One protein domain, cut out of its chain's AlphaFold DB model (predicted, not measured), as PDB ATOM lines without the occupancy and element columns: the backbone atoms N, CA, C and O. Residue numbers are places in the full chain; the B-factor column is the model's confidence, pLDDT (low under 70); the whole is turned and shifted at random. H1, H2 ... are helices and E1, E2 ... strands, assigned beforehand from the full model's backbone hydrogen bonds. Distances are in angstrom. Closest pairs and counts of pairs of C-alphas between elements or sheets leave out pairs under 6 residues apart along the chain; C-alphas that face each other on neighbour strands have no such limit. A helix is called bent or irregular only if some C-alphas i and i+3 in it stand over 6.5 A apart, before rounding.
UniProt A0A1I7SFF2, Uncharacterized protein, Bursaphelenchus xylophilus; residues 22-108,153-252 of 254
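What this domain is: This is residues 22 to 108 and 153 to 252 of the 254 residues of an uncharacterized protein of Bursaphelenchus xylophilus (UniProt A0A1I7SFF2). A long helix, H9, is crossed by H1 and has H8 packed on it, while its residues 230 to 238 pack beside a tiny parallel pair of strands, E5 and E6. Away from this helical core reach a hairpin, E1 and E2, and, past the free residues 80 to 88, a second hairpin, E3 and E4, with short H4. The 187 printed residues hold nine named helices and six named strands, in the order H1 H2 H3 E1 E2 H4 E3 E4 H5 E5 H6 E6 H7 H8 H9; the class is mostly helix, and both hairpins are antiparallel. The whole is only just compact, close to loose, with a radius of gyration of the C-alphas of 18.8 A and spans of 56 by 41 by 35 A.

How they stand to each other: Begin with H1, residues 22 to 35: it touches residues 236 to 243 alone of the hub H9, residues 227 to 250, about perpendicular at 88 degrees, the closest C-alphas being Ala 29 and Val 240, 5.0 A apart. H8, residues 208 to 216, touches H9 at a steep tilt of 39 degrees, the same way, with the C-alphas of Ser 212 and Ala 233 closest at 6.7 A. H2, residues 38 to 48, is near H9, with 8 pairs of C-alphas within 10 A. H3, residues 53 to 58, is apart from H9. Look next at the hairpin of E1, residues 63 to 66, and E2, residues 72 to 75, where N 63 and O 75 are 2.9 A apart. In the hairpin of E3, residues 91 to 93, and E4, residues 100 to 102, N 92 and O 101 are 2.9 A apart. H4, residues 87 to 90, is only just irregular, C-alphas 87 and 90 being 6.8 A apart. H5, residues 154 to 161, is close to but not clearly touching H6, residues 176 to 183. E5, residues 171 to 173, H6 and E6, residues 190 to 192, form a strand-helix-strand unit, two parallel neighbour strands with a helix between, its crossover right-handed; N 191 and O 171 are 2.8 A apart. The closest C-alphas of E5 and H9 are Gly 173 and Ala 234, 5.2 A apart. H7, residues 193 to 196, only just touches H9, with 3 pairs of C-alphas within 8 A. Every O i to N i+4 pair is within hydrogen-bond range in H1, H2, H3, H5, H6, H8 and H9; H4 and H7 are too short for one.

Where its parts are: Find C-alpha 22 at (22.613, 23.821, -1.673); from there H1 runs 19.8 A. H2 measures 15.5 A. H9 runs 35.1 A from (33.464, 6.909, -13.118) to C-alpha 250 at (25.754, 20.903, 18.144).

The domain as a whole: The C-alphas farthest apart, Met 108 and Lys 252, are 61.0 A apart. Residues 109 to 152 are not printed, leaving 23.8 A between C-alphas 108 and 153. The links E2 to H4 and H7 to H8 are long. The model's pLDDT is under 70 at residues 65 to 108, 153 to 154 and 200 to 203.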
ATOM      1  N   GLN A  22      21.942  25.087  -1.379       85.50
ATOM      2  CA  GLN A  22      22.613  23.821  -1.673       85.50
ATOM      3  C   GLN A  22      24.083  24.018  -2.071       85.50
ATOM      4  O   GLN A  22      24.944  23.290  -1.587       85.50
ATOM      5  N   ALA A  23      24.396  25.022  -2.895       81.88
ATOM      6  CA  ALA A  23      25.776  25.334  -3.272       81.88
ATOM      7  C   ALA A  23      26.597  25.822  -2.064       81.88
ATOM      8  O   ALA A  23      27.753  25.433  -1.889       81.88
ATOM      9  N   GLN A  24      25.987  26.617  -1.178       85.88
ATOM     10  CA  GLN A  24      26.612  27.016   0.088       85.88
ATOM     11  C   GLN A  24      26.863  25.806   1.003       85.88
ATOM     12  O   GLN A  24      27.931  25.700   1.605       85.88
ATOM     13  N   GLN A  25      25.907  24.875   1.089       86.19
ATOM     14  CA  GLN A  25      26.069  23.617   1.824       86.19
ATOM     15  C   GLN A  25      27.206  22.765   1.247       86.19
ATOM     16  O   GLN A  25      28.029  22.257   2.005       86.19
ATOM     17  N   HIS A  26      27.295  22.641  -0.078       87.75
ATOM     18  CA  HIS A  26      28.375  21.902  -0.731       87.75
ATOM     19  C   HIS A  26      29.739  22.528  -0.462       87.75
ATOM     20  O   HIS A  26      30.654  21.820  -0.050       87.75
ATOM     21  N   LYS A  27      29.869  23.852  -0.614       88.62
ATOM     22  CA  LYS A  27      31.114  24.572  -0.313       88.62
ATOM     23  C   LYS A  27      31.573  24.317   1.125       88.62
ATOM     24  O   LYS A  27      32.729  23.969   1.347       88.62
ATOM     25  N   ARG A  28      30.650  24.400   2.085       87.06
ATOM     26  CA  ARG A  28      30.923  24.093   3.497       87.06
ATOM     27  C   ARG A  28      31.349  22.643   3.704       87.06
ATOM     28  O   ARG A  28      32.274  22.390   4.466       87.06
ATOM     29  N   ALA A  29      30.718  21.694   3.016       85.25
ATOM     30  CA  ALA A  29      31.115  20.292   3.082       85.25
ATOM     31  C   ALA A  29      32.522  20.057   2.505       85.25
ATOM     32  O   ALA A  29      33.260  19.235   3.038       85.25
ATOM     33  N   LEU A  30      32.927  20.799   1.468       88.62
ATOM     34  CA  LEU A  30      34.296  20.762   0.936       88.62
ATOM     35  C   LEU A  30      35.315  21.379   1.907       88.62
ATOM     36  O   LEU A  30      36.427  20.875   2.036       88.62
ATOM     37  N   GLU A  31      34.954  22.454   2.606       90.81
ATOM     38  CA  GLU A  31      35.778  23.033   3.678       90.81
ATOM     39  C   GLU A  31      35.902  22.067   4.870       90.81
ATOM     40  O   GLU A  31      36.993  21.874   5.410       90.81
ATOM     41  N   PHE A  32      34.812  21.386   5.232       88.12
ATOM     42  CA  PHE A  32      34.815  20.330   6.243       88.12
ATOM     43  C   PHE A  32      35.695  19.149   5.818       88.12
ATOM     44  O   PHE A  32      36.532  18.708   6.596       88.12
ATOM     45  N   MET A  33      35.581  18.694   4.568       89.50
ATOM     46  CA  MET A  33      36.428  17.633   4.013       89.50
ATOM     47  C   MET A  33      37.922  17.957   4.133       89.50
ATOM     48  O   MET A  33      38.711  17.063   4.408       89.50
ATOM     49  N   LYS A  34      38.311  19.225   3.955       89.75
ATOM     50  CA  LYS A  34      39.710  19.668   4.076       89.75
ATOM     51  C   LYS A  34      40.205  19.804   5.517       89.75
ATOM     52  O   LYS A  34      41.410  19.797   5.729       89.75
ATOM     53  N   SER A  35      39.305  20.002   6.479       90.38
ATOM     54  CA  SER A  35      39.658  20.329   7.869       90.38
ATOM     55  C   SER A  35      39.413  19.193   8.860       90.38
ATOM     56  O   SER A  35      39.939  19.234   9.970       90.38
ATOM     57  N   VAL A  36      38.605  18.192   8.503       91.31
ATOM     58  CA  VAL A  36      38.276  17.088   9.404       91.31
ATOM     59  C   VAL A  36      39.480  16.179   9.642       91.31
ATOM     60  O   VAL A  36      40.215  15.840   8.718       91.31
ATOM     61  N   ASN A  37      39.646  15.735  10.887       93.38
ATOM     62  CA  ASN A  37      40.584  14.673  11.215       93.38
ATOM     63  C   ASN A  37      40.122  13.358  10.566       93.38
ATOM     64  O   ASN A  37      39.014  12.878  10.827       93.38
ATOM     65  N   GLU A  38      40.979  12.767   9.735       88.88
ATOM     66  CA  GLU A  38      40.681  11.539   8.996       88.88
ATOM     67  C   GLU A  38      40.285  10.375   9.912       88.88
ATOM     68  O   GLU A  38      39.354   9.635   9.592       88.88
ATOM     69  N   ALA A  39      40.936  10.229  11.072       91.50
ATOM     70  CA  ALA A  39      40.652   9.142  12.008       91.50
ATOM     71  C   ALA A  39      39.263   9.287  12.646       91.50
ATOM     72  O   ALA A  39      38.507   8.319  12.740       91.50
ATOM     73  N   GLU A  40      38.898  10.507  13.042       90.56
ATOM     74  CA  GLU A  40      37.569  10.801  13.588       90.56
ATOM     75  C   GLU A  40      36.481  10.587  12.537       90.56
ATOM     76  O   GLU A  40      35.452   9.973  12.823       90.56
ATOM     77  N   PHE A  41      36.725  11.048  11.308       91.88
ATOM     78  CA  PHE A  41      35.802  10.854  10.197       91.88
ATOM     79  C   PHE A  41      35.595   9.368   9.898       91.88
ATOM     80  O   PHE A  41      34.460   8.915   9.755       91.88
ATOM     81  N   TYR A  42      36.678   8.595   9.860       92.81
ATOM     82  CA  TYR A  42      36.620   7.161   9.618       92.81
ATOM     83  C   TYR A  42      35.811   6.427  10.700       92.81
ATOM     84  O   TYR A  42      34.965   5.593  10.370       92.81
ATOM     85  N   ASN A  43      36.009   6.770  11.976       93.69
ATOM     86  CA  ASN A  43      35.233   6.196  13.079       93.69
ATOM     87  C   ASN A  43      33.748   6.575  12.985       93.69
ATOM     88  O   ASN A  43      32.886   5.705  13.078       93.69
ATOM     89  N   GLU A  44      33.434   7.839  12.688       93.75
ATOM     90  CA  GLU A  44      32.051   8.293  12.488       93.75
ATOM     91  C   GLU A  44      31.360   7.531  11.339       93.75
ATOM     92  O   GLU A  44      30.192   7.149  11.464       93.75
ATOM     93  N   LEU A  45      32.070   7.268  10.233       95.12
ATOM     94  CA  LEU A  45      31.558   6.445   9.134       95.12
ATOM     95  C   LEU A  45      31.287   5.009   9.574       95.12
ATOM     96  O   LEU A  45      30.209   4.476   9.296       95.12
ATOM     97  N   LYS A  46      32.255   4.400  10.261       93.38
ATOM     98  CA  LYS A  46      32.170   3.020  10.739       93.38
ATOM     99  C   LYS A  46      30.993   2.815  11.687       93.38
ATOM    100  O   LYS A  46      30.268   1.836  11.540       93.38
ATOM    101  N   ASP A  47      30.774   3.755  12.598       92.94
ATOM    102  CA  ASP A  47      29.774   3.615  13.653       92.94
ATOM    103  C   ASP A  47      28.342   3.867  13.162       92.94
ATOM    104  O   ASP A  47      27.392   3.322  13.725       92.94
ATOM    105  N   LYS A  48      28.158   4.711  12.135       93.62
ATOM    106  CA  LYS A  48      26.819   5.220  11.768       93.62
ATOM    107  C   LYS A  48      26.374   4.938  10.346       93.62
ATOM    108  O   LYS A  48      25.170   4.917  10.097       93.62
ATOM    109  N   TYR A  49      27.306   4.783   9.412       95.69
ATOM    110  CA  TYR A  49      26.988   4.764   7.982       95.69
ATOM    111  C   TYR A  49      27.337   3.446   7.297       95.69
ATOM    112  O   TYR A  49      26.788   3.168   6.229       95.69
ATOM    113  N   VAL A  50      28.219   2.632   7.886       95.88
ATOM    114  CA  VAL A  50      28.492   1.286   7.376       95.88
ATOM    115  C   VAL A  50      27.224   0.437   7.464       95.88
ATOM    116  O   VAL A  50      26.560   0.367   8.499       95.88
ATOM    117  N   LEU A  51      26.873  -0.204   6.350       92.12
ATOM    118  CA  LEU A  51      25.685  -1.043   6.260       92.12
ATOM    119  C   LEU A  51      25.818  -2.277   7.157       92.12
ATOM    120  O   LEU A  51      26.811  -3.002   7.108       92.12
ATOM    121  N   SER A  52      24.774  -2.560   7.937       91.75
ATOM    122  CA  SER A  52      24.703  -3.805   8.703       91.75
ATOM    123  C   SER A  52      24.584  -5.014   7.773       91.75
ATOM    124  O   SER A  52      24.070  -4.913   6.656       91.75
ATOM    125  N   GLN A  53      24.981  -6.191   8.258       86.31
ATOM    126  CA  GLN A  53      24.870  -7.442   7.499       86.31
ATOM    127  C   GLN A  53      23.448  -7.687   6.966       86.31
ATOM    128  O   GLN A  53      23.278  -8.081   5.814       86.31
ATOM    129  N   LYS A  54      22.427  -7.377   7.775       85.62
ATOM    130  CA  LYS A  54      21.017  -7.476   7.381       85.62
ATOM    131  C   LYS A  54      20.672  -6.521   6.236       85.62
ATOM    132  O   LYS A  54      19.942  -6.899   5.327       85.62
ATOM    133  N   LEU A  55      21.184  -5.289   6.264       86.56
ATOM    134  CA  LEU A  55      20.964  -4.329   5.178       86.56
ATOM    135  C   LEU A  55      21.683  -4.751   3.896       86.56
ATOM    136  O   LEU A  55      21.102  -4.612   2.824       86.56
ATOM    137  N   LEU A  56      22.900  -5.291   3.992       84.50
ATOM    138  CA  LEU A  56      23.619  -5.835   2.838       84.50
ATOM    139  C   LEU A  56      22.816  -6.959   2.167       84.50
ATOM    140  O   LEU A  56      22.596  -6.925   0.958       84.50
ATOM    141  N   GLU A  57      22.307  -7.903   2.960       81.00
ATOM    142  CA  GLU A  57      21.490  -9.015   2.467       81.00
ATOM    143  C   GLU A  57      20.183  -8.535   1.819       81.00
ATOM    144  O   GLU A  57      19.915  -8.861   0.662       81.00
ATOM    145  N   LEU A  58      19.407  -7.696   2.517       81.88
ATOM    146  CA  LEU A  58      18.128  -7.175   2.015       81.88
ATOM    147  C   LEU A  58      18.273  -6.369   0.718       81.88
ATOM    148  O   LEU A  58      17.339  -6.319  -0.080       81.88
ATOM    149  N   ASN A  59      19.431  -5.738   0.505       81.44
ATOM    150  CA  ASN A  59      19.703  -4.924  -0.680       81.44
ATOM    151  C   ASN A  59      20.506  -5.671  -1.759       81.44
ATOM    152  O   ASN A  59      20.937  -5.056  -2.733       81.44
ATOM    153  N   GLY A  60      20.679  -6.990  -1.627       80.94
ATOM    154  CA  GLY A  60      21.241  -7.836  -2.681       80.94
ATOM    155  C   GLY A  60      22.748  -7.673  -2.896       80.94
ATOM    156  O   GLY A  60      23.243  -7.949  -3.994       80.94
ATOM    157  N   PHE A  61      23.482  -7.232  -1.873       85.12
ATOM    158  CA  PHE A  61      24.943  -7.240  -1.909       85.12
ATOM    159  C   PHE A  61      25.476  -8.683  -1.933       85.12
ATOM    160  O   PHE A  61      24.838  -9.584  -1.382       85.12
ATOM    161  N   PRO A  62      26.639  -8.943  -2.562       81.88
ATOM    162  CA  PRO A  62      27.262 -10.259  -2.508       81.88
ATOM    163  C   PRO A  62      27.598 -10.658  -1.069       81.88
ATOM    164  O   PRO A  62      28.280  -9.920  -0.361       81.88
ATOM    165  N   MET A  63      27.181 -11.857  -0.669       75.44
ATOM    166  CA  MET A  63      27.401 -12.410   0.667       75.44
ATOM    167  C   MET A  63      28.221 -13.695   0.595       75.44
ATOM    168  O   MET A  63      28.073 -14.490  -0.330       75.44
ATOM    169  N   SER A  64      29.076 -13.948   1.584       70.00
ATOM    170  CA  SER A  64      29.687 -15.269   1.751       70.00
ATOM    171  C   SER A  64      28.649 -16.234   2.317       70.00
ATOM    172  O   SER A  64      28.073 -15.966   3.372       70.00
ATOM    173  N   ARG A  65      28.424 -17.370   1.657       65.94
ATOM    174  CA  ARG A  65      27.573 -18.440   2.183       65.94
ATOM    175  C   ARG A  65      28.342 -19.750   2.220       65.94
ATOM    176  O   ARG A  65      28.908 -20.171   1.210       65.94
ATOM    177  N   THR A  66      28.328 -20.405   3.374       58.16
ATOM    178  CA  THR A  66      28.823 -21.775   3.505       58.16
ATOM    179  C   THR A  66      27.759 -22.718   2.955       58.16
ATOM    180  O   THR A  66      26.607 -22.713   3.389       58.16
ATOM    181  N   THR A  67      28.122 -23.487   1.937       58.19
ATOM    182  CA  THR A  67      27.277 -24.550   1.388       58.19
ATOM    183  C   THR A  67      27.127 -25.684   2.401       58.19
ATOM    184  O   THR A  67      27.946 -25.832   3.307       58.19
ATOM    185  N   LYS A  68      26.112 -26.541   2.215       57.56
ATOM    186  CA  LYS A  68      25.890 -27.737   3.053       57.56
ATOM    187  C   LYS A  68      27.118 -28.660   3.138       57.56
ATOM    188  O   LYS A  68      27.258 -29.389   4.106       57.56
ATOM    189  N   ASN A  69      28.017 -28.573   2.156       51.34
ATOM    190  CA  ASN A  69      29.230 -29.384   2.056       51.34
ATOM    191  C   ASN A  69      30.485 -28.651   2.582       51.34
ATOM    192  O   ASN A  69      31.598 -29.055   2.267       51.34
ATOM    193  N   GLY A  70      30.332 -27.538   3.312       47.84
ATOM    194  CA  GLY A  70      31.445 -26.800   3.927       47.84
ATOM    195  C   GLY A  70      32.185 -25.815   3.012       47.84
ATOM    196  O   GLY A  70      33.001 -25.036   3.496       47.84
ATOM    197  N   TYR A  71      31.889 -25.771   1.707       41.72
ATOM    198  CA  TYR A  71      32.509 -24.797   0.799       41.72
ATOM    199  C   TYR A  71      31.949 -23.392   1.019       41.72
ATOM    200  O   TYR A  71      30.730 -23.214   0.985       41.72
ATOM    201  N   GLN A  72      32.820 -22.393   1.164       43.06
ATOM    202  CA  GLN A  72      32.442 -20.979   1.153       43.06
ATOM    203  C   GLN A  72      32.333 -20.477  -0.292       43.06
ATOM    204  O   GLN A  72      33.309 -20.477  -1.041       43.06
ATOM    205  N   GLY A  73      31.132 -20.061  -0.694       49.16
ATOM    206  CA  GLY A  73      30.863 -19.466  -2.003       49.16
ATOM    207  C   GLY A  73      30.376 -18.023  -1.885       49.16
ATOM    208  O   GLY A  73      29.787 -17.637  -0.876       49.16
ATOM    209  N   VAL A  74      30.593 -17.228  -2.936       57.12
ATOM    210  CA  VAL A  74      29.934 -15.921  -3.083       57.12
ATOM    211  C   VAL A  74      28.493 -16.177  -3.511       57.12
ATOM    212  O   VAL A  74      28.239 -16.615  -4.632       57.12
ATOM    213  N   TYR A  75      27.558 -15.923  -2.608       55.97
ATOM    214  CA  TYR A  75      26.133 -15.920  -2.873       55.97
ATOM    215  C   TYR A  75      25.717 -14.521  -3.317       55.97
ATOM    216  O   TYR A  75      25.921 -13.526  -2.623       55.97
ATOM    217  N   ILE A  76      25.139 -14.458  -4.505       55.22
ATOM    218  CA  ILE A  76      24.425 -13.292  -4.995       55.22
ATOM    219  C   ILE A  76      22.969 -13.728  -4.973       55.22
ATOM    220  O   ILE A  76      22.640 -14.685  -5.673       55.22
ATOM    221  N   ALA A  77      22.122 -13.077  -4.173       51.44
ATOM    222  CA  ALA A  77      20.683 -13.297  -4.263       51.44
ATOM    223  C   ALA A  77      20.275 -12.991  -5.713       51.44
ATOM    224  O   ALA A  77      20.389 -11.852  -6.177       51.44
ATOM    225  N   THR A  78      19.957 -14.028  -6.487       43.66
ATOM    226  CA  THR A  78      19.595 -13.856  -7.891       43.66
ATOM    227  C   THR A  78      18.202 -13.248  -7.962       43.66
ATOM    228  O   THR A  78      17.403 -13.337  -7.031       43.66
ATOM    229  N   GLU A  79      17.883 -12.609  -9.086       43.50
ATOM    230  CA  GLU A  79      16.575 -11.987  -9.331       43.50
ATOM    231  C   GLU A  79      15.384 -12.951  -9.156       43.50
ATOM    232  O   GLU A  79      14.259 -12.494  -8.981       43.50
ATOM    233  N   HIS A  80      15.637 -14.263  -9.131       42.19
ATOM    234  CA  HIS A  80      14.654 -15.320  -8.893       42.19
ATOM    235  C   HIS A  80      14.125 -15.402  -7.451       42.19
ATOM    236  O   HIS A  80      13.079 -16.010  -7.245       42.19
ATOM    237  N   ASP A  81      14.771 -14.759  -6.471       41.22
ATOM    238  CA  ASP A  81      14.246 -14.667  -5.097       41.22
ATOM    239  C   ASP A  81      13.246 -13.503  -4.910       41.22
ATOM    240  O   ASP A  81      12.630 -13.358  -3.851       41.22
ATOM    241  N   ARG A  82      13.003 -12.687  -5.949       40.62
ATOM    242  CA  ARG A  82      11.927 -11.683  -5.937       40.62
ATOM    243  C   ARG A  82      10.594 -12.357  -6.275       40.62
ATOM    244  O   ARG A  82      10.188 -12.409  -7.435       40.62
ATOM    245  N   ARG A  83       9.872 -12.849  -5.264       36.69
ATOM    246  CA  ARG A  83       8.442 -13.172  -5.416       36.69
ATOM    247  C   ARG A  83       7.661 -11.882  -5.660       36.69
ATOM    248  O   ARG A  83       7.315 -11.204  -4.704       36.69
ATOM    249  N   PHE A  84       7.456 -11.554  -6.931       36.28
ATOM    250  CA  PHE A  84       6.258 -10.969  -7.548       36.28
ATOM    251  C   PHE A  84       6.687 -10.329  -8.861       36.28
ATOM    252  O   PHE A  84       7.381  -9.314  -8.844       36.28
ATOM    253  N   VAL A  85       6.226 -10.859  -9.992       38.44
ATOM    254  CA  VAL A  85       6.085 -10.021 -11.182       38.44
ATOM    255  C   VAL A  85       4.923 -10.508 -12.045       38.44
ATOM    256  O   VAL A  85       4.881 -11.662 -12.460       38.44
ATOM    257  N   ALA A  86       3.949  -9.614 -12.236       34.75
ATOM    258  CA  ALA A  86       2.756  -9.810 -13.053       34.75
ATOM    259  C   ALA A  86       3.110  -9.942 -14.554       34.75
ATOM    260  O   ALA A  86       4.195  -9.527 -14.948       34.75
ATOM    261  N   PRO A  87       2.210 -10.450 -15.418       36.44
ATOM    262  CA  PRO A  87       2.493 -10.740 -16.834       36.44
ATOM    263  C   PRO A  87       3.014  -9.561 -17.686       36.44
ATOM    264  O   PRO A  87       3.667  -9.785 -18.696       36.44
ATOM    265  N   SER A  88       2.804  -8.303 -17.273       46.94
ATOM    266  CA  SER A  88       3.371  -7.101 -17.919       46.94
ATOM    267  C   SER A  88       4.858  -6.859 -17.611       46.94
ATOM    268  O   SER A  88       5.475  -5.929 -18.129       46.94
ATOM    269  N   ALA A  89       5.451  -7.690 -16.759       48.50
ATOM    270  CA  ALA A  89       6.794  -7.530 -16.229       48.50
ATOM    271  C   ALA A  89       7.907  -8.151 -17.071       48.50
ATOM    272  O   ALA A  89       9.038  -8.275 -16.595       48.50
ATOM    273  N   GLU A  90       7.605  -8.567 -18.288       48.50
ATOM    274  CA  GLU A  90       8.608  -9.091 -19.209       48.50
ATOM    275  C   GLU A  90       9.382  -7.960 -19.884       48.50
ATOM    276  O   GLU A  90      10.469  -8.200 -20.394       48.50
ATOM    277  N   LEU A  91       8.885  -6.723 -19.797       48.81
ATOM    278  CA  LEU A  91       9.572  -5.521 -20.250       48.81
ATOM    279  C   LEU A  91      10.440  -4.927 -19.124       48.81
ATOM    280  O   LEU A  91      10.005  -4.748 -17.979       48.81
ATOM    281  N   ARG A  92      11.704  -4.634 -19.439       51.66
ATOM    282  CA  ARG A  92      12.695  -4.030 -18.536       51.66
ATOM    283  C   ARG A  92      13.343  -2.823 -19.198       51.66
ATOM    284  O   ARG A  92      13.610  -2.852 -20.391       51.66
ATOM    285  N   ASN A  93      13.658  -1.797 -18.410       45.19
ATOM    286  CA  ASN A  93      14.403  -0.629 -18.884       45.19
ATOM    287  C   ASN A  93      15.891  -0.814 -18.588       45.19
ATOM    288  O   ASN A  93      16.275  -1.143 -17.464       45.19
ATOM    289  N   CYS A  94      16.746  -0.571 -19.577       43.28
ATOM    290  CA  CYS A  94      18.189  -0.576 -19.373       43.28
ATOM    291  C   CYS A  94      18.619   0.550 -18.410       43.28
ATOM    292  O   CYS A  94      18.371   1.722 -18.677       43.28
ATOM    293  N   LEU A  95      19.343   0.230 -17.331       40.91
ATOM    294  CA  LEU A  95      19.840   1.224 -16.361       40.91
ATOM    295  C   LEU A  95      20.858   2.221 -16.947       40.91
ATOM    296  O   LEU A  95      21.107   3.257 -16.339       40.91
ATOM    297  N   ARG A  96      21.442   1.917 -18.116       38.72
ATOM    298  CA  ARG A  96      22.454   2.755 -18.779       38.72
ATOM    299  C   ARG A  96      21.891   3.649 -19.887       38.72
ATOM    300  O   ARG A  96      22.381   4.756 -20.056       38.72
ATOM    301  N   CYS A  97      20.906   3.186 -20.658       43.59
ATOM    302  CA  CYS A  97      20.357   3.953 -21.791       43.59
ATOM    303  C   CYS A  97      18.823   4.026 -21.834       43.59
ATOM    304  O   CYS A  97      18.270   4.568 -22.781       43.59
ATOM    305  N   GLN A  98      18.139   3.462 -20.837       46.53
ATOM    306  CA  GLN A  98      16.680   3.449 -20.677       46.53
ATOM    307  C   GLN A  98      15.866   2.752 -21.783       46.53
ATOM    308  O   GLN A  98      14.642   2.731 -21.694       46.53
ATOM    309  N   LYS A  99      16.503   2.100 -22.771       46.31
ATOM    310  CA  LYS A  99      15.802   1.293 -23.791       46.31
ATOM    311  C   LYS A  99      15.038   0.133 -23.134       46.31
ATOM    312  O   LYS A  99      15.593  -0.549 -22.266       46.31
ATOM    313  N   VAL A 100      13.786  -0.068 -23.551       48.03
ATOM    314  CA  VAL A 100      12.903  -1.142 -23.068       48.03
ATOM    315  C   VAL A 100      13.214  -2.442 -23.818       48.03
ATOM    316  O   VAL A 100      13.350  -2.411 -25.037       48.03
ATOM    317  N   PHE A 101      13.344  -3.572 -23.120       51.38
ATOM    318  CA  PHE A 101      13.619  -4.886 -23.719       51.38
ATOM    319  C   PHE A 101      12.789  -6.002 -23.074       51.38
ATOM    320  O   PHE A 101      12.470  -5.920 -21.886       51.38
ATOM    321  N   ASN A 102      12.453  -7.037 -23.856       51.41
ATOM    322  CA  ASN A 102      11.682  -8.198 -23.404       51.41
ATOM    323  C   ASN A 102      12.605  -9.337 -22.918       51.41
ATOM    324  O   ASN A 102      13.546  -9.721 -23.609       51.41
ATOM    325  N   VAL A 103      12.339  -9.884 -21.728       47.50
ATOM    326  CA  VAL A 103      13.157 -10.921 -21.075       47.50
ATOM    327  C   VAL A 103      12.928 -12.332 -21.653       47.50
ATOM    328  O   VAL A 103      13.834 -13.159 -21.572       47.50
ATOM    329  N   LYS A 104      11.768 -12.629 -22.266       45.28
ATOM    330  CA  LYS A 104      11.478 -13.948 -22.872       45.28
ATOM    331  C   LYS A 104      12.071 -14.131 -24.269       45.28
ATOM    332  O   LYS A 104      12.484 -15.233 -24.612       45.28
ATOM    333  N   GLU A 105      12.126 -13.066 -25.062       46.41
ATOM    334  CA  GLU A 105      12.584 -13.111 -26.460       46.41
ATOM    335  C   GLU A 105      14.102 -12.938 -26.616       46.41
ATOM    336  O   GLU A 105      14.621 -12.943 -27.733       46.41
ATOM    337  N   TYR A 106      14.839 -12.840 -25.504       42.22
ATOM    338  CA  TYR A 106      16.302 -12.853 -25.504       42.22
ATOM    339  C   TYR A 106      16.831 -14.281 -25.735       42.22
ATOM    340  O   TYR A 106      17.487 -14.886 -24.885       42.22
ATOM    341  N   SER A 107      16.512 -14.854 -26.896       41.59
ATOM    342  CA  SER A 107      17.178 -16.040 -27.420       41.59
ATOM    343  C   SER A 107      18.500 -15.610 -28.062       41.59
ATOM    344  O   SER A 107      18.610 -14.539 -28.661       41.59
ATOM    345  N   MET A 108      19.537 -16.448 -27.960       38.47
ATOM    346  CA  MET A 108      20.880 -16.184 -28.511       38.47
ATOM    347  C   MET A 108      20.930 -16.035 -30.052       38.47
ATOM    348  O   MET A 108      22.016 -15.974 -30.633       38.47
ATOM    349  N   CYS A 153      41.385  -8.664 -17.314       69.69
ATOM    350  CA  CYS A 153      40.457  -9.647 -16.758       69.69
ATOM    351  C   CYS A 153      40.060  -9.255 -15.332       69.69
ATOM    352  O   CYS A 153      40.848  -8.647 -14.606       69.69
ATOM    353  N   ILE A 154      38.881  -9.690 -14.875       69.88
ATOM    354  CA  ILE A 154      38.403  -9.470 -13.495       69.88
ATOM    355  C   ILE A 154      39.449  -9.801 -12.414       69.88
ATOM    356  O   ILE A 154      39.526  -9.138 -11.381       69.88
ATOM    357  N   ARG A 155      40.309 -10.798 -12.661       72.44
ATOM    358  CA  ARG A 155      41.422 -11.165 -11.776       72.44
ATOM    359  C   ARG A 155      42.479 -10.063 -11.673       72.44
ATOM    360  O   ARG A 155      42.983  -9.816 -10.585       72.44
ATOM    361  N   GLU A 156      42.828  -9.419 -12.781       73.81
ATOM    362  CA  GLU A 156      43.802  -8.323 -12.806       73.81
ATOM    363  C   GLU A 156      43.227  -7.052 -12.189       73.81
ATOM    364  O   GLU A 156      43.922  -6.413 -11.403       73.81
ATOM    365  N   VAL A 157      41.955  -6.745 -12.462       76.00
ATOM    366  CA  VAL A 157      41.243  -5.630 -11.816       76.00
ATOM    367  C   VAL A 157      41.248  -5.813 -10.299       76.00
ATOM    368  O   VAL A 157      41.712  -4.933  -9.580       76.00
ATOM    369  N   LYS A 158      40.843  -6.992  -9.808       75.00
ATOM    370  CA  LYS A 158      40.915  -7.332  -8.379       75.00
ATOM    371  C   LYS A 158      42.329  -7.214  -7.825       75.00
ATOM    372  O   LYS A 158      42.514  -6.619  -6.773       75.00
ATOM    373  N   ARG A 159      43.332  -7.749  -8.531       77.38
ATOM    374  CA  ARG A 159      44.736  -7.687  -8.098       77.38
ATOM    375  C   ARG A 159      45.217  -6.246  -7.929       77.38
ATOM    376  O   ARG A 159      45.929  -5.967  -6.975       77.38
ATOM    377  N   LEU A 160      44.860  -5.350  -8.850       78.31
ATOM    378  CA  LEU A 160      45.209  -3.931  -8.758       78.31
ATOM    379  C   LEU A 160      44.436  -3.235  -7.634       78.31
ATOM    380  O   LEU A 160      45.038  -2.505  -6.855       78.31
ATOM    381  N   MET A 161      43.137  -3.511  -7.516       79.94
ATOM    382  CA  MET A 161      42.273  -2.954  -6.475       79.94
ATOM    383  C   MET A 161      42.752  -3.343  -5.069       79.94
ATOM    384  O   MET A 161      42.861  -2.485  -4.197       79.94
ATOM    385  N   PHE A 162      43.126  -4.608  -4.855       80.81
ATOM    386  CA  PHE A 162      43.599  -5.112  -3.560       80.81
ATOM    387  C   PHE A 162      44.951  -4.546  -3.107       80.81
ATOM    388  O   PHE A 162      45.358  -4.777  -1.974       80.81
ATOM    389  N   ARG A 163      45.646  -3.770  -3.951       79.94
ATOM    390  CA  ARG A 163      46.809  -2.981  -3.506       79.94
ATOM    391  C   ARG A 163      46.413  -1.827  -2.585       79.94
ATOM    392  O   ARG A 163      47.255  -1.358  -1.830       79.94
ATOM    393  N   TYR A 164      45.164  -1.370  -2.678       79.88
ATOM    394  CA  TYR A 164      44.640  -0.211  -1.951       79.88
ATOM    395  C   TYR A 164      43.437  -0.566  -1.069       79.88
ATOM    396  O   TYR A 164      43.165   0.118  -0.088       79.88
ATOM    397  N   VAL A 165      42.716  -1.637  -1.414       79.12
ATOM    398  CA  VAL A 165      41.510  -2.085  -0.715       79.12
ATOM    399  C   VAL A 165      41.791  -3.386   0.022       79.12
ATOM    400  O   VAL A 165      42.144  -4.392  -0.591       79.12
ATOM    401  N   ASN A 166      41.576  -3.385   1.331       81.81
ATOM    402  CA  ASN A 166      41.582  -4.582   2.164       81.81
ATOM    403  C   ASN A 166      40.242  -4.719   2.906       81.81
ATOM    404  O   ASN A 166      39.337  -3.903   2.739       81.81
ATOM    405  N   GLN A 167      40.114  -5.753   3.738       79.75
ATOM    406  CA  GLN A 167      38.888  -6.017   4.497       79.75
ATOM    407  C   GLN A 167      38.473  -4.864   5.426       79.75
ATOM    408  O   GLN A 167      37.286  -4.691   5.669       79.75
ATOM    409  N   ASN A 168      39.422  -4.055   5.905       79.75
ATOM    410  CA  ASN A 168      39.178  -2.898   6.765       79.75
ATOM    411  C   ASN A 168      38.922  -1.616   5.956       79.75
ATOM    412  O   ASN A 168      38.464  -0.630   6.514       79.75
ATOM    413  N   THR A 169      39.187  -1.570   4.652       84.69
ATOM    414  CA  THR A 169      38.910  -0.370   3.851       84.69
ATOM    415  C   THR A 169      37.400  -0.139   3.758       84.69
ATOM    416  O   THR A 169      36.664  -1.058   3.421       84.69
ATOM    417  N   ILE A 170      36.916   1.077   4.022       94.31
ATOM    418  CA  ILE A 170      35.504   1.419   3.795       94.31
ATOM    419  C   ILE A 170      35.325   1.781   2.318       94.31
ATOM    420  O   ILE A 170      35.994   2.683   1.817       94.31
ATOM    421  N   LEU A 171      34.428   1.085   1.616       95.38
ATOM    422  CA  LEU A 171      34.056   1.414   0.241       95.38
ATOM    423  C   LEU A 171      32.873   2.377   0.247       95.38
ATOM    424  O   LEU A 171      31.823   2.070   0.812       95.38
ATOM    425  N   ILE A 172      33.049   3.527  -0.401       97.00
ATOM    426  CA  ILE A 172      32.021   4.557  -0.557       97.00
ATOM    427  C   ILE A 172      31.596   4.599  -2.021       97.00
ATOM    428  O   ILE A 172      32.443   4.622  -2.913       97.00
ATOM    429  N   GLY A 173      30.292   4.620  -2.278       96.56
ATOM    430  CA  GLY A 173      29.774   4.691  -3.640       96.56
ATOM    431  C   GLY A 173      28.262   4.847  -3.702       96.56
ATOM    432  O   GLY A 173      27.620   5.253  -2.729       96.56
ATOM    433  N   HIS A 174      27.688   4.556  -4.865       95.12
ATOM    434  CA  HIS A 174      26.257   4.674  -5.108       95.12
ATOM    435  C   HIS A 174      25.718   3.421  -5.790       95.12
ATOM    436  O   HIS A 174      26.044   3.163  -6.942       95.12
ATOM    437  N   SER A 175      24.850   2.683  -5.097       93.25
ATOM    438  CA  SER A 175      24.350   1.378  -5.545       93.25
ATOM    439  C   SER A 175      25.477   0.368  -5.832       93.25
ATOM    440  O   SER A 175      25.494  -0.323  -6.855       93.25
ATOM    441  N   LEU A 176      26.433   0.275  -4.905       93.94
ATOM    442  CA  LEU A 176      27.615  -0.582  -4.996       93.94
ATOM    443  C   LEU A 176      27.271  -2.075  -5.084       93.94
ATOM    444  O   LEU A 176      28.135  -2.877  -5.441       93.94
ATOM    445  N   GLU A 177      26.025  -2.483  -4.809       89.50
ATOM    446  CA  GLU A 177      25.595  -3.864  -5.013       89.50
ATOM    447  C   GLU A 177      25.771  -4.307  -6.469       89.50
ATOM    448  O   GLU A 177      26.013  -5.485  -6.728       89.50
ATOM    449  N   PHE A 178      25.642  -3.398  -7.441       85.00
ATOM    450  CA  PHE A 178      25.828  -3.724  -8.853       85.00
ATOM    451  C   PHE A 178      27.315  -3.890  -9.182       85.00
ATOM    452  O   PHE A 178      27.695  -4.894  -9.792       85.00
ATOM    453  N   ASP A 179      28.159  -2.969  -8.711       89.31
ATOM    454  CA  ASP A 179      29.607  -2.997  -8.937       89.31
ATOM    455  C   ASP A 179      30.256  -4.225  -8.295       89.31
ATOM    456  O   ASP A 179      31.021  -4.951  -8.933       89.31
ATOM    457  N   LEU A 180      29.900  -4.527  -7.046       85.38
ATOM    458  CA  LEU A 180      30.448  -5.671  -6.318       85.38
ATOM    459  C   LEU A 180      29.966  -7.011  -6.885       85.38
ATOM    460  O   LEU A 180      30.729  -7.982  -6.889       85.38
ATOM    461  N   ARG A 181      28.744  -7.076  -7.438       80.25
ATOM    462  CA  ARG A 181      28.271  -8.250  -8.193       80.25
ATOM    463  C   ARG A 181      29.044  -8.437  -9.492       80.25
ATOM    464  O   ARG A 181      29.475  -9.557  -9.767       80.25
ATOM    465  N   ALA A 182      29.278  -7.362 -10.247       79.25
ATOM    466  CA  ALA A 182      30.093  -7.407 -11.461       79.25
ATOM    467  C   ALA A 182      31.534  -7.843 -11.148       79.25
ATOM    468  O   ALA A 182      32.094  -8.701 -11.832       79.25
ATOM    469  N   LEU A 183      32.096  -7.340 -10.044       76.56
ATOM    470  CA  LEU A 183      33.396  -7.755  -9.532       76.56
ATOM    471  C   LEU A 183      33.371  -9.138  -8.873       76.56
ATOM    472  O   LEU A 183      34.437  -9.685  -8.627       76.56
ATOM    473  N   LYS A 184      32.221  -9.762  -8.594       76.69
ATOM    474  CA  LYS A 184      32.137 -11.006  -7.801       76.69
ATOM    475  C   LYS A 184      32.959 -10.893  -6.510       76.69
ATOM    476  O   LYS A 184      33.838 -11.727  -6.257       76.69
ATOM    477  N   LEU A 185      32.780  -9.795  -5.786       78.31
ATOM    478  CA  LEU A 185      33.538  -9.446  -4.591       78.31
ATOM    479  C   LEU A 185      32.582  -9.283  -3.414       78.31
ATOM    480  O   LEU A 185      31.605  -8.549  -3.512       78.31
ATOM    481  N   VAL A 186      32.888  -9.952  -2.308       83.06
ATOM    482  CA  VAL A 186      32.210  -9.734  -1.028       83.06
ATOM    483  C   VAL A 186      33.011  -8.697  -0.260       83.06
ATOM    484  O   VAL A 186      34.226  -8.839  -0.123       83.06
ATOM    485  N   HIS A 187      32.330  -7.666   0.224       85.62
ATOM    486  CA  HIS A 187      32.908  -6.663   1.105       85.62
ATOM    487  C   HIS A 187      31.864  -6.238   2.135       85.62
ATOM    488  O   HIS A 187      30.696  -6.086   1.788       85.62
ATOM    489  N   HIS A 188      32.268  -6.072   3.392       87.44
ATOM    490  CA  HIS A 188      31.332  -5.784   4.488       87.44
ATOM    491  C   HIS A 188      31.364  -4.319   4.930       87.44
ATOM    492  O   HIS A 188      30.358  -3.792   5.392       87.44
ATOM    493  N   ASN A 189      32.494  -3.638   4.737       92.00
ATOM    494  CA  ASN A 189      32.661  -2.241   5.121       92.00
ATOM    495  C   ASN A 189      32.228  -1.330   3.970       92.00
ATOM    496  O   ASN A 189      33.058  -0.839   3.206       92.00
ATOM    497  N   ILE A 190      30.913  -1.160   3.809       95.81
ATOM    498  CA  ILE A 190      30.304  -0.414   2.700       95.81
ATOM    499  C   ILE A 190      29.457   0.737   3.234       95.81
ATOM    500  O   ILE A 190      28.570   0.527   4.059       95.81
ATOM    501  N   VAL A 191      29.685   1.930   2.690       97.31
ATOM    502  CA  VAL A 191      28.816   3.102   2.825       97.31
ATOM    503  C   VAL A 191      28.214   3.396   1.454       97.31
ATOM    504  O   VAL A 191      28.891   3.866   0.539       97.31
ATOM    505  N   ASP A 192      26.923   3.116   1.300       96.38
ATOM    506  CA  ASP A 192      26.220   3.320   0.035       96.38
ATOM    507  C   ASP A 192      25.327   4.561   0.093       96.38
ATOM    508  O   ASP A 192      24.342   4.605   0.831       96.38
ATOM    509  N   THR A 193      25.632   5.572  -0.719       95.88
ATOM    510  CA  THR A 193      24.866   6.830  -0.758       95.88
ATOM    511  C   THR A 193      23.402   6.635  -1.153       95.88
ATOM    512  O   THR A 193      22.542   7.374  -0.675       95.88
ATOM    513  N   SER A 194      23.078   5.621  -1.964       92.25
ATOM    514  CA  SER A 194      21.688   5.299  -2.317       92.25
ATOM    515  C   SER A 194      20.875   4.824  -1.111       92.25
ATOM    516  O   SER A 194      19.664   5.042  -1.073       92.25
ATOM    517  N   MET A 195      21.549   4.234  -0.116       91.06
ATOM    518  CA  MET A 195      20.972   3.783   1.149       91.06
ATOM    519  C   MET A 195      20.989   4.888   2.207       91.06
ATOM    520  O   MET A 195      19.988   5.097   2.886       91.06
ATOM    521  N   VAL A 196      22.090   5.637   2.315       91.69
ATOM    522  CA  VAL A 196      22.247   6.744   3.280       91.69
ATOM    523  C   VAL A 196      21.207   7.847   3.060       91.69
ATOM    524  O   VAL A 196      20.717   8.442   4.019       91.69
ATOM    525  N   PHE A 197      20.863   8.118   1.800       88.88
ATOM    526  CA  PHE A 197      19.855   9.108   1.411       88.88
ATOM    527  C   PHE A 197      18.526   8.468   0.992       88.88
ATOM    528  O   PHE A 197      17.696   9.110   0.336       88.88
ATOM    529  N   HIS A 198      18.318   7.194   1.332       84.00
ATOM    530  CA  HIS A 198      17.041   6.550   1.086       84.00
ATOM    531  C   HIS A 198      15.961   7.152   1.986       84.00
ATOM    532  O   HIS A 198      16.185   7.465   3.154       84.00
ATOM    533  N   VAL A 199      14.768   7.300   1.425       72.88
ATOM    534  CA  VAL A 199      13.622   7.892   2.098       72.88
ATOM    535  C   VAL A 199      12.550   6.811   2.204       72.88
ATOM    536  O   VAL A 199      12.062   6.350   1.179       72.88
ATOM    537  N   SER A 200      12.184   6.408   3.427       66.75
ATOM    538  CA  SER A 200      11.391   5.192   3.701       66.75
ATOM    539  C   SER A 200      10.033   5.108   2.992       66.75
ATOM    540  O   SER A 200       9.521   4.014   2.793       66.75
ATOM    541  N   HIS A 201       9.440   6.239   2.608       66.56
ATOM    542  CA  HIS A 201       8.158   6.299   1.893       66.56
ATOM    543  C   HIS A 201       8.306   6.252   0.365       66.56
ATOM    544  O   HIS A 201       7.313   6.322  -0.356       66.56
ATOM    545  N   ARG A 202       9.531   6.139  -0.158       61.00
ATOM    546  CA  ARG A 202       9.796   6.049  -1.593       61.00
ATOM    547  C   ARG A 202      10.164   4.615  -1.965       61.00
ATOM    548  O   ARG A 202      11.161   4.082  -1.497       61.00
ATOM    549  N   HIS A 203       9.424   4.026  -2.902       69.38
ATOM    550  CA  HIS A 203       9.690   2.661  -3.382       69.38
ATOM    551  C   HIS A 203      10.982   2.515  -4.212       69.38
ATOM    552  O   HIS A 203      11.396   1.398  -4.507       69.38
ATOM    553  N   SER A 204      11.621   3.620  -4.614       73.94
ATOM    554  CA  SER A 204      12.838   3.623  -5.437       73.94
ATOM    555  C   SER A 204      13.956   4.471  -4.831       73.94
ATOM    556  O   SER A 204      13.712   5.531  -4.252       73.94
ATOM    557  N   LYS A 205      15.203   4.019  -5.007       81.88
ATOM    558  CA  LYS A 205      16.413   4.781  -4.667       81.88
ATOM    559  C   LYS A 205      16.482   6.068  -5.505       81.88
ATOM    560  O   LYS A 205      16.101   6.074  -6.676       81.88
ATOM    561  N   HIS A 206      16.972   7.161  -4.918       86.50
ATOM    562  CA  HIS A 206      17.321   8.358  -5.689       86.50
ATOM    563  C   HIS A 206      18.558   8.072  -6.539       86.50
ATOM    564  O   HIS A 206      19.473   7.407  -6.065       86.50
ATOM    565  N   SER A 207      18.604   8.598  -7.764       91.25
ATOM    566  CA  SER A 207      19.821   8.530  -8.575       91.25
ATOM    567  C   SER A 207      20.906   9.442  -8.005       91.25
ATOM    568  O   SER A 207      20.606  10.475  -7.399       91.25
ATOM    569  N   LEU A 208      22.171   9.110  -8.266       93.00
ATOM    570  CA  LEU A 208      23.303   9.958  -7.891       93.00
ATOM    571  C   LEU A 208      23.164  11.380  -8.460       93.00
ATOM    572  O   LEU A 208      23.414  12.353  -7.749       93.00
ATOM    573  N   LYS A 209      22.680  11.511  -9.703       92.44
ATOM    574  CA  LYS A 209      22.393  12.803 -10.345       92.44
ATOM    575  C   LYS A 209      21.345  13.611  -9.576       92.44
ATOM    576  O   LYS A 209      21.526  14.809  -9.362       92.44
ATOM    577  N   ALA A 210      20.272  12.961  -9.120       91.25
ATOM    578  CA  ALA A 210      19.245  13.615  -8.315       91.25
ATOM    579  C   ALA A 210      19.792  14.045  -6.947       91.25
ATOM    580  O   ALA A 210      19.592  15.189  -6.553       91.25
ATOM    581  N   LEU A 211      20.515  13.165  -6.244       93.88
ATOM    582  CA  LEU A 211      21.116  13.483  -4.944       93.88
ATOM    583  C   LEU A 211      22.110  14.645  -5.046       93.88
ATOM    584  O   LEU A 211      22.040  15.577  -4.248       93.88
ATOM    585  N   SER A 212      22.974  14.631  -6.060       93.38
ATOM    586  CA  SER A 212      23.962  15.690  -6.298       93.38
ATOM    587  C   SER A 212      23.281  17.041  -6.522       93.38
ATOM    588  O   SER A 212      23.643  18.038  -5.900       93.38
ATOM    589  N   LYS A 213      22.203  17.074  -7.312       92.50
ATOM    590  CA  LYS A 213      21.422  18.300  -7.503       92.50
ATOM    591  C   LYS A 213      20.728  18.755  -6.214       92.50
ATOM    592  O   LYS A 213      20.754  19.940  -5.900       92.50
ATOM    593  N   MET A 214      20.110  17.837  -5.468       90.94
ATOM    594  CA  MET A 214      19.321  18.165  -4.272       90.94
ATOM    595  C   MET A 214      20.169  18.635  -3.087       90.94
ATOM    596  O   MET A 214      19.762  19.559  -2.390       90.94
ATOM    597  N   PHE A 215      21.319  18.001  -2.849       91.19
ATOM    598  CA  PHE A 215      22.131  18.235  -1.647       91.19
ATOM    599  C   PHE A 215      23.380  19.074  -1.900       91.19
ATOM    600  O   PHE A 215      23.909  19.658  -0.959       91.19
ATOM    601  N   MET A 216      23.856  19.134  -3.144       91.06
ATOM    602  CA  MET A 216      25.053  19.901  -3.491       91.06
ATOM    603  C   MET A 216      24.781  21.026  -4.494       91.06
ATOM    604  O   MET A 216      25.620  21.900  -4.673       91.06
ATOM    605  N   GLY A 217      23.623  21.024  -5.162       90.12
ATOM    606  CA  GLY A 217      23.302  22.012  -6.194       90.12
ATOM    607  C   GLY A 217      24.084  21.828  -7.497       90.12
ATOM    608  O   GLY A 217      23.981  22.675  -8.379       90.12
ATOM    609  N   ILE A 218      24.839  20.734  -7.645       89.12
ATOM    610  CA  ILE A 218      25.658  20.468  -8.833       89.12
ATOM    611  C   ILE A 218      24.925  19.566  -9.828       89.12
ATOM    612  O   ILE A 218      24.143  18.687  -9.450       89.12
ATOM    613  N   ARG A 219      25.207  19.763 -11.117       90.19
ATOM    614  CA  ARG A 219      24.787  18.857 -12.188       90.19
ATOM    615  C   ARG A 219      25.973  17.987 -12.569       90.19
ATOM    616  O   ARG A 219      27.031  18.513 -12.888       90.19
ATOM    617  N   ILE A 220      25.770  16.677 -12.518       88.19
ATOM    618  CA  ILE A 220      26.747  15.674 -12.948       88.19
ATOM    619  C   ILE A 220      26.185  14.896 -14.135       88.19
ATOM    620  O   ILE A 220      24.962  14.881 -14.343       88.19
ATOM    621  N   GLN A 221      27.056  14.200 -14.866       85.75
ATOM    622  CA  GLN A 221      26.653  13.313 -15.963       85.75
ATOM    623  C   GLN A 221      25.872  14.048 -17.074       85.75
ATOM    624  O   GLN A 221      24.898  13.522 -17.618       85.75
ATOM    625  N   GLU A 222      26.226  15.302 -17.379       84.19
ATOM    626  CA  GLU A 222      25.563  16.079 -18.444       84.19
ATOM    627  C   GLU A 222      25.957  15.569 -19.840       84.19
ATOM    628  O   GLU A 222      25.108  15.482 -20.720       84.19
ATOM    629  N   ASN A 223      27.211  15.131 -20.014       81.81
ATOM    630  CA  ASN A 223      27.759  14.652 -21.293       81.81
ATOM    631  C   ASN A 223      28.068  13.142 -21.290       81.81
ATOM    632  O   ASN A 223      28.929  12.668 -22.030       81.81
ATOM    633  N   GLY A 224      27.376  12.383 -20.435       79.19
ATOM    634  CA  GLY A 224      27.614  10.957 -20.205       79.19
ATOM    635  C   GLY A 224      28.233  10.662 -18.838       79.19
ATOM    636  O   GLY A 224      28.565  11.563 -18.077       79.19
ATOM    637  N   HIS A 225      28.346   9.376 -18.511       78.62
ATOM    638  CA  HIS A 225      28.858   8.923 -17.219       78.62
ATOM    639  C   HIS A 225      30.385   8.916 -17.191       78.62
ATOM    640  O   HIS A 225      31.017   8.266 -18.028       78.62
ATOM    641  N   CYS A 226      30.964   9.546 -16.173       85.31
ATOM    642  CA  CYS A 226      32.378   9.421 -15.863       85.31
ATOM    643  C   CYS A 226      32.565   8.753 -14.490       85.31
ATOM    644  O   CYS A 226      32.155   9.326 -13.483       85.31
ATOM    645  N   PRO A 227      33.254   7.596 -14.397       83.88
ATOM    646  CA  PRO A 227      33.464   6.909 -13.118       83.88
ATOM    647  C   PRO A 227      34.181   7.758 -12.062       83.88
ATOM    648  O   PRO A 227      33.921   7.614 -10.870       83.88
ATOM    649  N   VAL A 228      35.090   8.640 -12.492       87.00
ATOM    650  CA  VAL A 228      35.837   9.541 -11.602       87.00
ATOM    651  C   VAL A 228      34.903  10.600 -11.018       87.00
ATOM    652  O   VAL A 228      34.863  10.763  -9.800       87.00
ATOM    653  N   GLU A 229      34.102  11.254 -11.865       89.19
ATOM    654  CA  GLU A 229      33.069  12.208 -11.442       89.19
ATOM    655  C   GLU A 229      32.065  11.551 -10.485       89.19
ATOM    656  O   GLU A 229      31.820  12.075  -9.399       89.19
ATOM    657  N   ASP A 230      31.557  10.370 -10.844       90.75
ATOM    658  CA  ASP A 230      30.573   9.630 -10.052       90.75
ATOM    659  C   ASP A 230      31.129   9.230  -8.673       90.75
ATOM    660  O   ASP A 230      30.456   9.392  -7.652       90.75
ATOM    661  N   SER A 231      32.384   8.770  -8.620       91.69
ATOM    662  CA  SER A 231      33.045   8.396  -7.360       91.69
ATOM    663  C   SER A 231      33.250   9.607  -6.445       91.69
ATOM    664  O   SER A 231      32.987   9.530  -5.243       91.69
ATOM    665  N   MET A 232      33.674  10.747  -7.003       93.75
ATOM    666  CA  MET A 232      33.840  11.986  -6.234       93.75
ATOM    667  C   MET A 232      32.500  12.550  -5.761       93.75
ATOM    668  O   MET A 232      32.390  12.977  -4.616       93.75
ATOM    669  N   ALA A 233      31.464  12.517  -6.603       94.69
ATOM    670  CA  ALA A 233      30.127  12.958  -6.225       94.69
ATOM    671  C   ALA A 233      29.564  12.117  -5.067       94.69
ATOM    672  O   ALA A 233      29.052  12.674  -4.095       94.69
ATOM    673  N   ALA A 234      29.720  10.789  -5.120       96.56
ATOM    674  CA  ALA A 234      29.322   9.907  -4.025       96.56
ATOM    675  C   ALA A 234      30.082  10.227  -2.724       96.56
ATOM    676  O   ALA A 234      29.467  10.318  -1.660       96.56
ATOM    677  N   LEU A 235      31.396  10.463  -2.801       95.38
ATOM    678  CA  LEU A 235      32.201  10.854  -1.643       95.38
ATOM    679  C   LEU A 235      31.748  12.197  -1.053       95.38
ATOM    680  O   LEU A 235      31.515  12.298   0.152       95.38
ATOM    681  N   HIS A 236      31.569  13.221  -1.890       95.25
ATOM    682  CA  HIS A 236      31.121  14.539  -1.440       95.25
ATOM    683  C   HIS A 236      29.742  14.483  -0.770       95.25
ATOM    684  O   HIS A 236      29.539  15.148   0.244       95.25
ATOM    685  N   LEU A 237      28.811  13.664  -1.273       96.00
ATOM    686  CA  LEU A 237      27.508  13.462  -0.631       96.00
ATOM    687  C   LEU A 237      27.643  12.916   0.796       96.00
ATOM    688  O   LEU A 237      26.915  13.356   1.688       96.00
ATOM    689  N   VAL A 238      28.580  11.996   1.041       96.44
ATOM    690  CA  VAL A 238      28.847  11.495   2.397       96.44
ATOM    691  C   VAL A 238      29.353  12.620   3.300       96.44
ATOM    692  O   VAL A 238      28.822  12.791   4.397       96.44
ATOM    693  N   TYR A 239      30.294  13.447   2.836       94.94
ATOM    694  CA  TYR A 239      30.759  14.611   3.604       94.94
ATOM    695  C   TYR A 239      29.633  15.598   3.914       94.94
ATOM    696  O   TYR A 239      29.503  16.033   5.058       94.94
ATOM    697  N   VAL A 240      28.777  15.900   2.932       93.94
ATOM    698  CA  VAL A 240      27.592  16.751   3.126       93.94
ATOM    699  C   VAL A 240      26.685  16.176   4.213       93.94
ATOM    700  O   VAL A 240      26.213  16.914   5.079       93.94
ATOM    701  N   LYS A 241      26.449  14.859   4.199       94.31
ATOM    702  CA  LYS A 241      25.614  14.193   5.203       94.31
ATOM    703  C   LYS A 241      26.231  14.262   6.596       94.31
ATOM    704  O   LYS A 241      25.519  14.570   7.549       94.31
ATOM    705  N   VAL A 242      27.525  13.974   6.718       93.88
ATOM    706  CA  VAL A 242      28.228  13.958   8.007       93.88
ATOM    707  C   VAL A 242      28.297  15.360   8.614       93.88
ATOM    708  O   VAL A 242      27.938  15.524   9.780       93.88
ATOM    709  N   ASP A 243      28.679  16.379   7.835       92.31
ATOM    710  CA  ASP A 243      28.709  17.778   8.296       92.31
ATOM    711  C   ASP A 243      27.320  18.237   8.764       92.31
ATOM    712  O   ASP A 243      27.174  18.791   9.857       92.31
ATOM    713  N   PHE A 244      26.279  17.928   7.985       91.31
ATOM    714  CA  PHE A 244      24.901  18.269   8.331       91.31
ATOM    715  C   PHE A 244      24.461  17.649   9.668       91.31
ATOM    716  O   PHE A 244      23.959  18.355  10.546       91.31
ATOM    717  N   GLU A 245      24.671  16.342   9.859       91.44
ATOM    718  CA  GLU A 245      24.295  15.660  11.105       91.44
ATOM    719  C   GLU A 245      25.137  16.131  12.298       91.44
ATOM    720  O   GLU A 245      24.614  16.265  13.406       91.44
ATOM    721  N   ARG A 246      26.427  16.434  12.094       89.38
ATOM    722  CA  ARG A 246      27.303  16.978  13.143       89.38
ATOM    723  C   ARG A 246      26.777  18.316  13.658       89.38
ATOM    724  O   ARG A 246      26.634  18.484  14.867       89.38
ATOM    725  N   ARG A 247      26.420  19.240  12.761       87.81
ATOM    726  CA  ARG A 247      25.864  20.558  13.125       87.81
ATOM    727  C   ARG A 247      24.525  20.446  13.836       87.81
ATOM    728  O   ARG A 247      24.319  21.097  14.855       87.81
ATOM    729  N   LYS A 248      23.647  19.562  13.356       90.00
ATOM    730  CA  LYS A 248      22.351  19.296  13.993       90.00
ATOM    731  C   LYS A 248      22.500  18.808  15.439       90.00
ATOM    732  O   LYS A 248      21.622  19.060  16.255       90.00
ATOM    733  N   ARG A 249      23.587  18.103  15.771       89.56
ATOM    734  CA  ARG A 249      23.885  17.689  17.154       89.56
ATOM    735  C   ARG A 249      24.431  18.832  18.004       89.56
ATOM    736  O   ARG A 249      24.110  18.874  19.183       89.56
ATOM    737  N   LEU A 250      25.235  19.729  17.431       86.25
ATOM    738  CA  LEU A 250      25.754  20.903  18.144       86.25
ATOM    739  C   LEU A 250      24.617  21.857  18.533       86.25
ATOM    740  O   LEU A 250      24.505  22.205  19.697       86.25
ATOM    741  N   GLN A 251      23.698  22.137  17.607       84.44
ATOM    742  CA  GLN A 251      22.525  22.995  17.845       84.44
ATOM    743  C   GLN A 251      21.502  22.423  18.840       84.44
ATOM    744  O   GLN A 251      20.590  23.123  19.245       84.44
ATOM    745  N   LYS A 252      21.592  21.132  19.181       77.44
ATOM    746  CA  LYS A 252      20.723  20.482  20.180       77.44
ATOM    747  C   LYS A 252      21.330  20.459  21.583       77.44
ATOM    748  O   LYS A 252      20.682  19.968  22.501       77.44
TER     749      LYS A 252